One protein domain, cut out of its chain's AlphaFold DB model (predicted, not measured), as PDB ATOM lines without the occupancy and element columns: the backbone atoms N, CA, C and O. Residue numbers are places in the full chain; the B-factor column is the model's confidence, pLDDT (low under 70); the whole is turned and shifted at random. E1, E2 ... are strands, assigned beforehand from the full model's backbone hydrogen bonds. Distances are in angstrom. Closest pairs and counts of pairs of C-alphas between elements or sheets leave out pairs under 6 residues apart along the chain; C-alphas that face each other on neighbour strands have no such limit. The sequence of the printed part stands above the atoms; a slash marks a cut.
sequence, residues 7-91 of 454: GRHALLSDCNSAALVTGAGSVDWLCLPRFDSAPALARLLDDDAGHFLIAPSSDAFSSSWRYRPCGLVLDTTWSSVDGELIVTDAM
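What this domain is: This is residues 7 to 91 of the 454 residues of the protein "Glycoside hydrolase family 15 protein" of Pseudonocardiales bacterium (UniProt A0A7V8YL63). Two small antiparallel sheets, E1 to E4 and E5 to E7, are set beside each other at an offset, and edge strand E1 is the part of the first sheet that comes close to the second. The long link, residues 42 to 61, runs from E4 to E5 and pairs briefly with E3 on the way. Look through 85 printed residues for seven named strands, E1 to E7 in chain order, and no named helix; the class is all strand, though under half of the residues, 39, are in named elements. The whole is compact, with a radius of gyration of the C-alphas of 13.3 A, and only just flat, spanning 42 by 34 by 19 A.

How they stand to each other: Start at E1, residues 9 to 13, which forms an antiparallel hairpin with E2, residues 18 to 22; there N 10 and O 21 are 2.8 A apart, within hydrogen-bond range. Next, E2 and E3, residues 26 to 31, form a hairpin at 165 degrees, with N 20 and O 29 at 2.9 A. E3 then forms a hairpin with E4, residues 39 to 41, where N 40 and O 30 are 2.7 A apart. The pairing is staggered: E3 pairs with E2 over residues 27 to 30 and with E4 over 30 to 31. These four strands are a meander, each the antiparallel neighbour of the one before. Go on to the second meander, E5, residues 62 to 67, E6, residues 74 to 80, and E7, residues 83 to 89. In the hairpin of E5 and E6, N 64 and O 77 are 2.9 A apart; in that of E6 and E7, N 78 and O 85 are 2.8 A apart. Between the sheets, the closest C-alphas of E1 and E6 are those of Ala 10 and Leu 74, 7.4 A apart. E1 and E5 are near each other, with 5 pairs of C-alphas within 10 A, while E2 is apart from E5, E6 and E7.

Where its parts are: Find C-alpha 9 at (207.368, 181.978, 165.931); from there E1 runs 12.8 A. E2 covers 13.4 A, E3 14.8 A and E4 5.2 A. E5 begins at C-alpha 62 at (213.042, 173.659, 153.511) and runs 17.6 A. E6 is 19.6 A long, and E7 runs 19.7 A to C-alpha 89 at (211.950, 171.531, 171.332).

The domain as a whole: The C-alphas farthest apart, those of Asp 36 and Val 81, are 42.1 A apart. The printed part has no cut; the link from E4 to E5 is long. No printed residue is under pLDDT 70, and the mean of the printed part is 90.4.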
ATOM      1  N   GLY A   7     204.167 186.288 164.501       85.94
ATOM      2  CA  GLY A   7     203.217 185.209 164.190       85.94
ATOM      3  C   GLY A   7     203.809 184.000 163.448       85.94
ATOM      4  O   GLY A   7     203.096 183.039 163.185       85.94
ATOM      5  N   ARG A   8     205.098 184.035 163.082       89.50
ATOM      6  CA  ARG A   8     205.853 182.889 162.546       89.50
ATOM      7  C   ARG A   8     206.784 182.237 163.570       89.50
ATOM      8  O   ARG A   8     207.554 181.353 163.196       89.50
ATOM      9  N   HIS A   9     206.704 182.653 164.829       93.62
ATOM     10  CA  HIS A   9     207.368 181.978 165.931       93.62
ATOM     11  C   HIS A   9     206.426 180.952 166.555       93.62
ATOM     12  O   HIS A   9     205.243 181.216 166.768       93.62
ATOM     13  N   ALA A  10     206.969 179.789 166.882       93.44
ATOM     14  CA  ALA A  10     206.339 178.851 167.785       93.44
ATOM     15  C   ALA A  10     206.609 179.279 169.234       93.44
ATOM     16  O   ALA A  10     207.730 179.629 169.596       93.44
ATOM     17  N   LEU A  11     205.575 179.227 170.066       92.94
ATOM     18  CA  LEU A  11     205.647 179.398 171.512       92.94
ATOM     19  C   LEU A  11     205.967 178.063 172.199       92.94
ATOM     20  O   LEU A  11     205.273 177.068 171.968       92.94
ATOM     21  N   LEU A  12     206.959 178.061 173.083       92.56
ATOM     22  CA  LEU A  12     207.171 177.033 174.107       92.56
ATOM     23  C   LEU A  12     206.910 177.656 175.478       92.56
ATOM     24  O   LEU A  12     207.175 178.841 175.657       92.56
ATOM     25  N   SER A  13     206.417 176.884 176.446       88.44
ATOM     26  CA  SER A  13     206.226 177.364 177.818       88.44
ATOM     27  C   SER A  13     206.293 176.217 178.820       88.44
ATOM     28  O   SER A  13     205.873 175.099 178.519       88.44
ATOM     29  N   ASP A  14     206.800 176.518 180.011       82.12
ATOM     30  CA  ASP A  14     206.760 175.674 181.209       82.12
ATOM     31  C   ASP A  14     205.789 176.221 182.274       82.12
ATOM     32  O   ASP A  14     205.944 175.935 183.460       82.12
ATOM     33  N   CYS A  15     204.820 177.048 181.867       77.12
ATOM     34  CA  CYS A  15     203.894 177.789 182.734       77.12
ATOM     35  C   CYS A  15     204.535 178.851 183.645       77.12
ATOM     36  O   CYS A  15     203.798 179.653 184.216       77.12
ATOM     37  N   ASN A  16     205.862 178.908 183.764       75.56
ATOM     38  CA  ASN A  16     206.565 179.945 184.517       75.56
ATOM     39  C   ASN A  16     207.136 181.013 183.573       75.56
ATOM     40  O   ASN A  16     207.117 182.199 183.898       75.56
ATOM     41  N   SER A  17     207.576 180.606 182.383       86.56
ATOM     42  CA  SER A  17     208.041 181.479 181.310       86.56
ATOM     43  C   SER A  17     207.690 180.932 179.920       86.56
ATOM     44  O   SER A  17     206.971 179.938 179.774       86.56
ATOM     45  N   ALA A  18     208.191 181.593 178.877       90.94
ATOM     46  CA  ALA A  18     208.060 181.166 177.497       90.94
ATOM     47  C   ALA A  18     209.277 181.500 176.631       90.94
ATOM     48  O   ALA A  18     209.992 182.480 176.861       90.94
ATOM     49  N   ALA A  19     209.449 180.684 175.592       94.56
ATOM     50  CA  ALA A  19     210.417 180.873 174.525       94.56
ATOM     51  C   ALA A  19     209.705 181.048 173.177       94.56
ATOM     52  O   ALA A  19     208.699 180.380 172.920       94.56
ATOM     53  N   LEU A  20     210.247 181.899 172.303       95.62
ATOM     54  CA  LEU A  20     209.794 182.032 170.915       95.62
ATOM     55  C   LEU A  20     210.831 181.441 169.963       95.62
ATOM     56  O   LEU A  20     211.973 181.899 169.918       95.62
ATOM     57  N   VAL A  21     210.413 180.436 169.197       95.69
ATOM     58  CA  VAL A  21     211.272 179.642 168.312       95.69
ATOM     59  C   VAL A  21     210.878 179.862 166.859       95.69
ATOM     60  O   VAL A  21     209.721 179.705 166.478       95.69
ATOM     61  N   THR A  22     211.837 180.226 166.021       94.25
ATOM     62  CA  THR A  22     211.631 180.387 164.578       94.25
ATOM     63  C   THR A  22     211.618 179.030 163.871       94.25
ATOM     64  O   THR A  22     212.252 178.072 164.308       94.25
ATOM     65  N   GLY A  23     211.008 178.958 162.683       91.19
ATOM     66  CA  GLY A  23     211.121 177.777 161.810       91.19
ATOM     67  C   GLY A  23     212.544 177.496 161.290       91.19
ATOM     68  O   GLY A  23     212.753 176.512 160.586       91.19
ATOM     69  N   ALA A  24     213.518 178.358 161.597       91.06
ATOM     70  CA  ALA A  24     214.938 178.133 161.341       91.06
ATOM     71  C   ALA A  24     215.666 177.499 162.543       91.06
ATOM     72  O   ALA A  24     216.855 177.226 162.436       91.06
ATOM     73  N   GLY A  25     214.974 177.255 163.665       92.50
ATOM     74  CA  GLY A  25     215.550 176.644 164.870       92.50
ATOM     75  C   GLY A  25     216.238 177.635 165.808       92.50
ATOM     76  O   GLY A  25     216.965 177.227 166.714       92.50
ATOM     77  N   SER A  26     216.039 178.938 165.580       94.69
ATOM     78  CA  SER A  26     216.530 180.002 166.459       94.69
ATOM     79  C   SER A  26     215.511 180.305 167.552       94.69
ATOM     80  O   SER A  26     214.349 180.572 167.239       94.69
ATOM     81  N   VAL A  27     215.946 180.296 168.809       96.12
ATOM     82  CA  VAL A  27     215.222 180.863 169.948       96.12
ATOM     83  C   VAL A  27     215.550 182.352 170.014       96.12
ATOM     84  O   VAL A  27     216.644 182.733 170.439       96.12
ATOM     85  N   ASP A  28     214.603 183.179 169.580       95.75
ATOM     86  CA  ASP A  28     214.789 184.629 169.426       95.75
ATOM     87  C   ASP A  28     214.322 185.425 170.654       95.75
ATOM     88  O   ASP A  28     214.708 186.580 170.833       95.75
ATOM     89  N   TRP A  29     213.504 184.814 171.513       96.06
ATOM     90  CA  TRP A  29     213.042 185.409 172.763       96.06
ATOM     91  C   TRP A  29     212.977 184.357 173.863       96.06
ATOM     92  O   TRP A  29     212.429 183.277 173.637       96.06
ATOM     93  N   LEU A  30     213.510 184.668 175.043       94.81
ATOM     94  CA  LEU A  30     213.408 183.819 176.228       94.81
ATOM     95  C   LEU A  30     213.607 184.651 177.495       94.81
ATOM     96  O   LEU A  30     214.710 185.136 177.739       94.81
ATOM     97  N   CYS A  31     212.581 184.753 178.337       90.50
ATOM     98  CA  CYS A  31     212.716 185.285 179.695       90.50
ATOM     99  C   CYS A  31     212.971 184.132 180.671       90.50
ATOM    100  O   CYS A  31     212.387 183.063 180.525       90.50
ATOM    101  N   LEU A  32     213.829 184.305 181.674       88.38
ATOM    102  CA  LEU A  32     213.991 183.320 182.748       88.38
ATOM    103  C   LEU A  32     214.238 184.033 184.084       88.38
ATOM    104  O   LEU A  32     214.952 185.036 184.103       88.38
ATOM    105  N   PRO A  33     213.708 183.509 185.207       83.00
ATOM    106  CA  PRO A  33     212.880 182.303 185.305       83.00
ATOM    107  C   PRO A  33     211.386 182.541 185.025       83.00
ATOM    108  O   PRO A  33     210.634 181.572 185.004       83.00
ATOM    109  N   ARG A  34     210.950 183.796 184.833       81.69
ATOM    110  CA  ARG A  34     209.534 184.161 184.654       81.69
ATOM    111  C   ARG A  34     209.276 184.986 183.397       81.69
ATOM    112  O   ARG A  34     210.198 185.622 182.888       81.69
ATOM    113  N   PHE A  35     208.013 185.070 182.976       81.25
ATOM    114  CA  PHE A  35     207.561 185.929 181.869       81.25
ATOM    115  C   PHE A  35     207.982 187.404 181.996       81.25
ATOM    116  O   PHE A  35     208.337 188.025 180.998       81.25
ATOM    117  N   ASP A  36     207.970 187.954 183.211       77.06
ATOM    118  CA  ASP A  36     208.288 189.356 183.520       77.06
ATOM    119  C   ASP A  36     209.781 189.606 183.809       77.06
ATOM    120  O   ASP A  36     210.186 190.727 184.118       77.06
ATOM    121  N   SER A  37     210.615 188.564 183.735       84.88
ATOM    122  CA  SER A  37     212.061 188.692 183.934       84.88
ATOM    123  C   SER A  37     212.729 189.363 182.735       84.88
ATOM    124  O   SER A  37     212.223 189.314 181.615       84.88
ATOM    125  N   ALA A  38     213.910 189.950 182.951       86.69
ATOM    126  CA  ALA A  38     214.728 190.431 181.844       86.69
ATOM    127  C   ALA A  38     214.997 189.279 180.852       86.69
ATOM    128  O   ALA A  38     215.327 188.170 181.290       86.69
ATOM    129  N   PRO A  39     214.855 189.512 179.535       90.94
ATOM    130  CA  PRO A  39     215.056 188.463 178.552       90.94
ATOM    131  C   PRO A  39     216.523 188.021 178.556       90.94
ATOM    132  O   PRO A  39     217.438 188.836 178.449       90.94
ATOM    133  N   ALA A  40     216.746 186.714 178.679       93.38
ATOM    134  CA  ALA A  40     218.051 186.093 178.494       93.38
ATOM    135  C   ALA A  40     218.452 186.067 177.010       93.38
ATOM    136  O   ALA A  40     219.638 186.141 176.699       93.38
ATOM    137  N   LEU A  41     217.462 185.969 176.114       95.69
ATOM    138  CA  LEU A  41     217.596 186.082 174.659       95.69
ATOM    139  C   LEU A  41     216.561 187.094 174.159       95.69
ATOM    140  O   LEU A  41     215.395 186.986 174.545       95.69
ATOM    141  N   ALA A  42     216.973 188.054 173.328       94.88
ATOM    142  CA  ALA A  42     216.113 189.158 172.892       94.88
ATOM    143  C   ALA A  42     216.287 189.545 171.412       94.88
ATOM    144  O   ALA A  42     215.971 190.676 171.028       94.88
ATOM    145  N   ARG A  43     216.736 188.606 170.565       94.06
ATOM    146  CA  ARG A  43     216.904 188.801 169.114       94.06
ATOM    147  C   ARG A  43     215.672 189.369 168.406       94.06
ATOM    148  O   ARG A  43     215.792 190.091 167.416       94.06
ATOM    149  N   LEU A  44     214.485 189.077 168.938       90.94
ATOM    150  CA  LEU A  44     213.226 189.633 168.443       90.94
ATOM    151  C   LEU A  44     213.242 191.174 168.370       90.94
ATOM    152  O   LEU A  44     212.652 191.745 167.455       90.94
ATOM    153  N   LEU A  45     213.917 191.845 169.310       89.81
ATOM    154  CA  LEU A  45     213.985 193.308 169.382       89.81
ATOM    155  C   LEU A  45     215.245 193.880 168.724       89.81
ATOM    156  O   LEU A  45     215.201 194.976 168.173       89.81
ATOM    157  N   ASP A  46     216.358 193.150 168.755       88.00
ATOM    158  CA  ASP A  46     217.637 193.580 168.188       88.00
ATOM    159  C   ASP A  46     218.475 192.354 167.809       88.00
ATOM    160  O   ASP A  46     218.652 191.462 168.632       88.00
ATOM    161  N   ASP A  47     219.020 192.308 166.590       89.38
ATOM    162  CA  ASP A  47     219.762 191.135 166.102       89.38
ATOM    163  C   ASP A  47     221.007 190.818 166.944       89.38
ATOM    164  O   ASP A  47     221.407 189.654 167.041       89.38
ATOM    165  N   ASP A  48     221.569 191.836 167.602       91.69
ATOM    166  CA  ASP A  48     222.741 191.714 168.469       91.69
ATOM    167  C   ASP A  48     222.385 191.354 169.927       91.69
ATOM    168  O   ASP A  48     223.276 191.072 170.732       91.69
ATOM    169  N   ALA A  49     221.096 191.284 170.289       92.62
ATOM    170  CA  ALA A  49     220.636 190.996 171.655       92.62
ATOM    171  C   ALA A  49     220.565 189.492 172.008       92.62
ATOM    172  O   ALA A  49     219.900 189.092 172.967       92.62
ATOM    173  N   GLY A  50     221.288 188.657 171.254       93.25
ATOM    174  CA  GLY A  50     221.513 187.242 171.551       93.25
ATOM    175  C   GLY A  50     220.361 186.305 171.165       93.25
ATOM    176  O   GLY A  50     219.184 186.635 171.277       93.25
ATOM    177  N   HIS A  51     220.726 185.100 170.722       95.56
ATOM    178  CA  HIS A  51     219.817 183.996 170.396       95.56
ATOM    179  C   HIS A  51     220.511 182.648 170.629       95.56
ATOM    180  O   HIS A  51     221.732 182.584 170.793       95.56
ATOM    181  N   PHE A  52     219.734 181.569 170.608       95.69
ATOM    182  CA  PHE A  52     220.244 180.198 170.617       95.69
ATOM    183  C   PHE A  52     219.783 179.472 169.354       95.69
ATOM    184  O   PHE A  52     218.598 179.503 169.048       95.69
ATOM    185  N   LEU A  53     220.696 178.827 168.623       93.50
ATOM    186  CA  LEU A  53     220.405 178.212 167.325       93.50
ATOM    187  C   LEU A  53     220.786 176.731 167.308       93.50
ATOM    188  O   LEU A  53     221.945 176.381 167.540       93.50
ATOM    189  N   ILE A  54     219.827 175.883 166.935       92.56
ATOM    190  CA  ILE A  54     220.078 174.518 166.465       92.56
ATOM    191  C   ILE A  54     219.450 174.385 165.080       92.56
ATOM    192  O   ILE A  54     218.235 174.452 164.936       92.56
ATOM    193  N   ALA A  55     220.283 174.175 164.065       90.50
ATOM    194  CA  ALA A  55     219.848 174.037 162.679       90.50
ATOM    195  C   ALA A  55     220.817 173.139 161.888       90.50
ATOM    196  O   ALA A  55     221.961 172.943 162.318       90.50
ATOM    197  N   PRO A  56     220.400 172.597 160.727       90.25
ATOM    198  CA  PRO A  56     221.329 171.996 159.775       90.25
ATOM    199  C   PRO A  56     222.445 172.976 159.391       90.25
ATOM    200  O   PRO A  56     222.207 174.170 159.254       90.25
ATOM    201  N   SER A  57     223.657 172.472 159.155       88.06
ATOM    202  CA  SER A  57     224.789 173.304 158.715       88.06
ATOM    203  C   SER A  57     224.734 173.704 157.234       88.06
ATOM    204  O   SER A  57     225.591 174.451 156.777       88.06
ATOM    205  N   SER A  58     223.798 173.140 156.465       81.38
ATOM    206  CA  SER A  58     223.551 173.507 155.068       81.38
ATOM    207  C   SER A  58     222.590 174.688 155.018       81.38
ATOM    208  O   SER A  58     221.573 174.656 155.697       81.38
ATOM    209  N   ASP A  59     222.856 175.680 154.168       77.12
ATOM    210  CA  ASP A  59     221.954 176.824 153.968       77.12
ATOM    211  C   ASP A  59     220.771 176.493 153.035       77.12
ATOM    212  O   ASP A  59     219.829 177.273 152.893       77.12
ATOM    213  N   ALA A  60     220.809 175.332 152.373       86.50
ATOM    214  CA  ALA A  60     219.797 174.894 151.419       86.50
ATOM    215  C   ALA A  60     218.865 173.851 152.049       86.50
ATOM    216  O   ALA A  60     219.012 172.644 151.828       86.50
ATOM    217  N   PHE A  61     217.882 174.325 152.815       89.25
ATOM    218  CA  PHE A  61     216.816 173.492 153.370       89.25
ATOM    219  C   PHE A  61     215.431 174.110 153.182       89.25
ATOM    220  O   PHE A  61     215.263 175.325 153.092       89.25
ATOM    221  N   SER A  62     214.413 173.257 153.193       91.81
ATOM    222  CA  SER A  62     213.042 173.659 153.511       91.81
ATOM    223  C   SER A  62     212.737 173.300 154.957       91.81
ATOM    224  O   SER A  62     213.092 172.201 155.385       91.81
ATOM    225  N   SER A  63     212.050 174.180 155.686       93.19
ATOM    226  CA  SER A  63     211.583 173.887 157.039       93.19
ATOM    227  C   SER A  63     210.064 173.834 157.135       93.19
ATOM    228  O   SER A  63     209.333 174.538 156.436       93.19
ATOM    229  N   SER A  64     209.589 172.971 158.022       93.31
ATOM    230  CA  SER A  64     208.203 172.924 158.472       93.31
ATOM    231  C   SER A  64     208.188 172.592 159.954       93.31
ATOM    232  O   SER A  64     209.130 171.991 160.467       93.31
ATOM    233  N   TRP A  65     207.139 172.994 160.655       93.31
ATOM    234  CA  TRP A  65     207.020 172.723 162.078       93.31
ATOM    235  C   TRP A  65     205.585 172.391 162.444       93.31
ATOM    236  O   TRP A  65     204.636 172.763 161.747       93.31
ATOM    237  N   ARG A  66     205.432 171.663 163.545       93.81
ATOM    238  CA  ARG A  66     204.130 171.354 164.132       93.81
ATOM    239  C   ARG A  66     204.258 171.165 165.632       93.81
ATOM    240  O   ARG A  66     205.254 170.629 166.115       93.81
ATOM    241  N   TYR A  67     203.202 171.511 166.351       93.62
ATOM    242  CA  TYR A  67     203.047 171.037 167.716       93.62
ATOM    243  C   TYR A  67     202.681 169.558 167.722       93.62
ATOM    244  O   TYR A  67     201.878 169.089 166.905       93.62
ATOM    245  N   ARG A  68     203.252 168.811 168.663       92.19
ATOM    246  CA  ARG A  68     202.754 167.474 168.979       92.19
ATOM    247  C   ARG A  68     201.350 167.582 169.587       92.19
ATOM    248  O   ARG A  68     201.047 168.574 170.248       92.19
ATOM    249  N   PRO A  69     200.484 166.573 169.388       87.25
ATOM    250  CA  PRO A  69     199.157 166.574 169.989       87.25
ATOM    251  C   PRO A  69     199.216 166.802 171.505       87.25
ATOM    252  O   PRO A  69     200.048 166.207 172.188       87.25
ATOM    253  N   CYS A  70     198.296 167.626 172.008       76.44
ATOM    254  CA  CYS A  70     198.089 167.875 173.437       76.44
ATOM    255  C   CYS A  70     199.285 168.501 174.187       76.44
ATOM    256  O   CYS A  70     199.469 168.213 175.368       76.44
ATOM    257  N   GLY A  71     200.089 169.363 173.552       79.19
ATOM    258  CA  GLY A  71     201.102 170.126 174.284       79.19
ATOM    259  C   GLY A  71     201.867 171.161 173.463       79.19
ATOM    260  O   GLY A  71     201.811 171.177 172.237       79.19
ATOM    261  N   LEU A  72     202.640 171.994 174.166       87.75
ATOM    262  CA  LEU A  72     203.583 172.960 173.588       87.75
ATOM    263  C   LEU A  72     204.954 172.312 173.338       87.75
ATOM    264  O   LEU A  72     205.989 172.829 173.747       87.75
ATOM    265  N   VAL A  73     204.947 171.135 172.706       91.31
ATOM    266  CA  VAL A  73     206.160 170.441 172.250       91.31
ATOM    267  C   VAL A  73     206.243 170.600 170.743       91.31
ATOM    268  O   VAL A  73     205.328 170.176 170.033       91.31
ATOM    269  N   LEU A  74     207.316 171.213 170.264       94.94
ATOM    270  CA  LEU A  74     207.501 171.573 168.866       94.94
ATOM    271  C   LEU A  74     208.379 170.535 168.175       94.94
ATOM    272  O   LEU A  74     209.495 170.296 168.615       94.94
ATOM    273  N   ASP A  75     207.896 169.943 167.086       95.81
ATOM    274  CA  ASP A  75     208.760 169.248 166.132       95.81
ATOM    275  C   ASP A  75     209.044 170.192 164.963       95.81
ATOM    276  O   ASP A  75     208.118 170.568 164.236       95.81
ATOM    277  N   THR A  76     210.314 170.539 164.768       95.94
ATOM    278  CA  THR A  76     210.792 171.261 163.586       95.94
ATOM    279  C   THR A  76     211.525 170.292 162.673       95.94
ATOM    280  O   THR A  76     212.496 169.651 163.073       95.94
ATOM    281  N   THR A  77     211.049 170.184 161.438       95.81
ATOM    282  CA  THR A  77     211.602 169.328 160.395       95.81
ATOM    283  C   THR A  77     212.299 170.186 159.350       95.81
ATOM    284  O   THR A  77     211.662 171.036 158.723       95.81
ATOM    285  N   TRP A  78     213.575 169.904 159.099       95.81
ATOM    286  CA  TRP A  78     214.327 170.444 157.971       95.81
ATOM    287  C   TRP A  78     214.640 169.343 156.969       95.81
ATOM    288  O   TRP A  78     215.163 168.294 157.339       95.81
ATOM    289  N   SER A  79     214.383 169.607 155.693       94.12
ATOM    290  CA  SER A  79     214.718 168.705 154.589       94.12
ATOM    291  C   SER A  79     215.733 169.370 153.665       94.12
ATOM    292  O   SER A  79     215.535 170.506 153.234       94.12
ATOM    293  N   SER A  80     216.808 168.652 153.355       90.38
ATOM    294  CA  SER A  80     217.880 169.075 152.448       90.38
ATOM    295  C   SER A  80     218.244 167.941 151.485       90.38
ATOM    296  O   SER A  80     217.712 166.833 151.580       90.38
ATOM    297  N   VAL A  81     219.181 168.196 150.568       89.19
ATOM    298  CA  VAL A  81     219.727 167.154 149.677       89.19
ATOM    299  C   VAL A  81     220.444 166.030 150.432       89.19
ATOM    300  O   VAL A  81     220.509 164.911 149.929       89.19
ATOM    301  N   ASP A  82     220.942 166.313 151.638       86.94
ATOM    302  CA  ASP A  82     221.710 165.373 152.460       86.94
ATOM    303  C   ASP A  82     220.819 164.522 153.379       86.94
ATOM    304  O   ASP A  82     221.279 163.537 153.961       86.94
ATOM    305  N   GLY A  83     219.536 164.874 153.504       90.25
ATOM    306  CA  GLY A  83     218.566 164.161 154.326       90.25
ATOM    307  C   GLY A  83     217.636 165.082 155.106       90.25
ATOM    308  O   GLY A  83     217.526 166.283 154.842       90.25
ATOM    309  N   GLU A  84     216.956 164.484 156.080       93.06
ATOM    310  CA  GLU A  84     215.976 165.138 156.940       93.06
ATOM    311  C   GLU A  84     216.469 165.150 158.390       93.06
ATOM    312  O   GLU A  84     216.930 164.130 158.909       93.06
ATOM    313  N   LEU A  85     216.369 166.307 159.040       92.81
ATOM    314  CA  LEU A  85     216.629 166.492 160.462       92.81
ATOM    315  C   LEU A  85     215.323 166.892 161.142       92.81
ATOM    316  O   LEU A  85     214.651 167.814 160.687       92.81
ATOM    317  N   ILE A  86     215.002 166.236 162.253       94.88
ATOM    318  CA  ILE A  86     213.881 166.614 163.112       94.88
ATOM    319  C   ILE A  86     214.449 166.981 164.479       94.88
ATOM    320  O   ILE A  86     215.113 166.154 165.109       94.88
ATOM    321  N   VAL A  87     214.189 168.204 164.933       95.31
ATOM    322  CA  VAL A  87     214.470 168.642 166.307       95.31
ATOM    323  C   VAL A  87     213.155 168.745 167.055       95.31
ATOM    324  O   VAL A  87     212.162 169.239 166.525       95.31
ATOM    325  N   THR A  88     213.164 168.244 168.287       94.75
ATOM    326  CA  THR A  88     212.041 168.364 169.209       94.75
ATOM    327  C   THR A  88     212.416 169.342 170.310       94.75
ATOM    328  O   THR A  88     213.249 169.017 171.158       94.75
ATOM    329  N   ASP A  89     211.773 170.504 170.314       94.00
ATOM    330  CA  ASP A  89     211.950 171.531 171.332       94.00
ATOM    331  C   ASP A  89     210.812 171.473 172.357       94.00
ATOM    332  O   ASP A  89     209.631 171.333 172.021       94.00
ATOM    333  N   ALA A  90     211.171 171.574 173.634       91.94
ATOM    334  CA  ALA A  90     210.227 171.631 174.741       91.94
ATOM    335  C   ALA A  90     210.859 172.343 175.936       91.94
ATOM    336  O   ALA A  90     212.054 172.188 176.198       91.94
ATOM    337  N   MET A  91     210.044 173.065 176.703       89.50
ATOM    338  CA  MET A  91     210.431 173.517 178.037       89.50
ATOM    339  C   MET A  91     209.982 172.475 179.060       89.50
ATOM    340  O   MET A  91     208.841 172.013 179.042       89.50
TER     341      MET A  91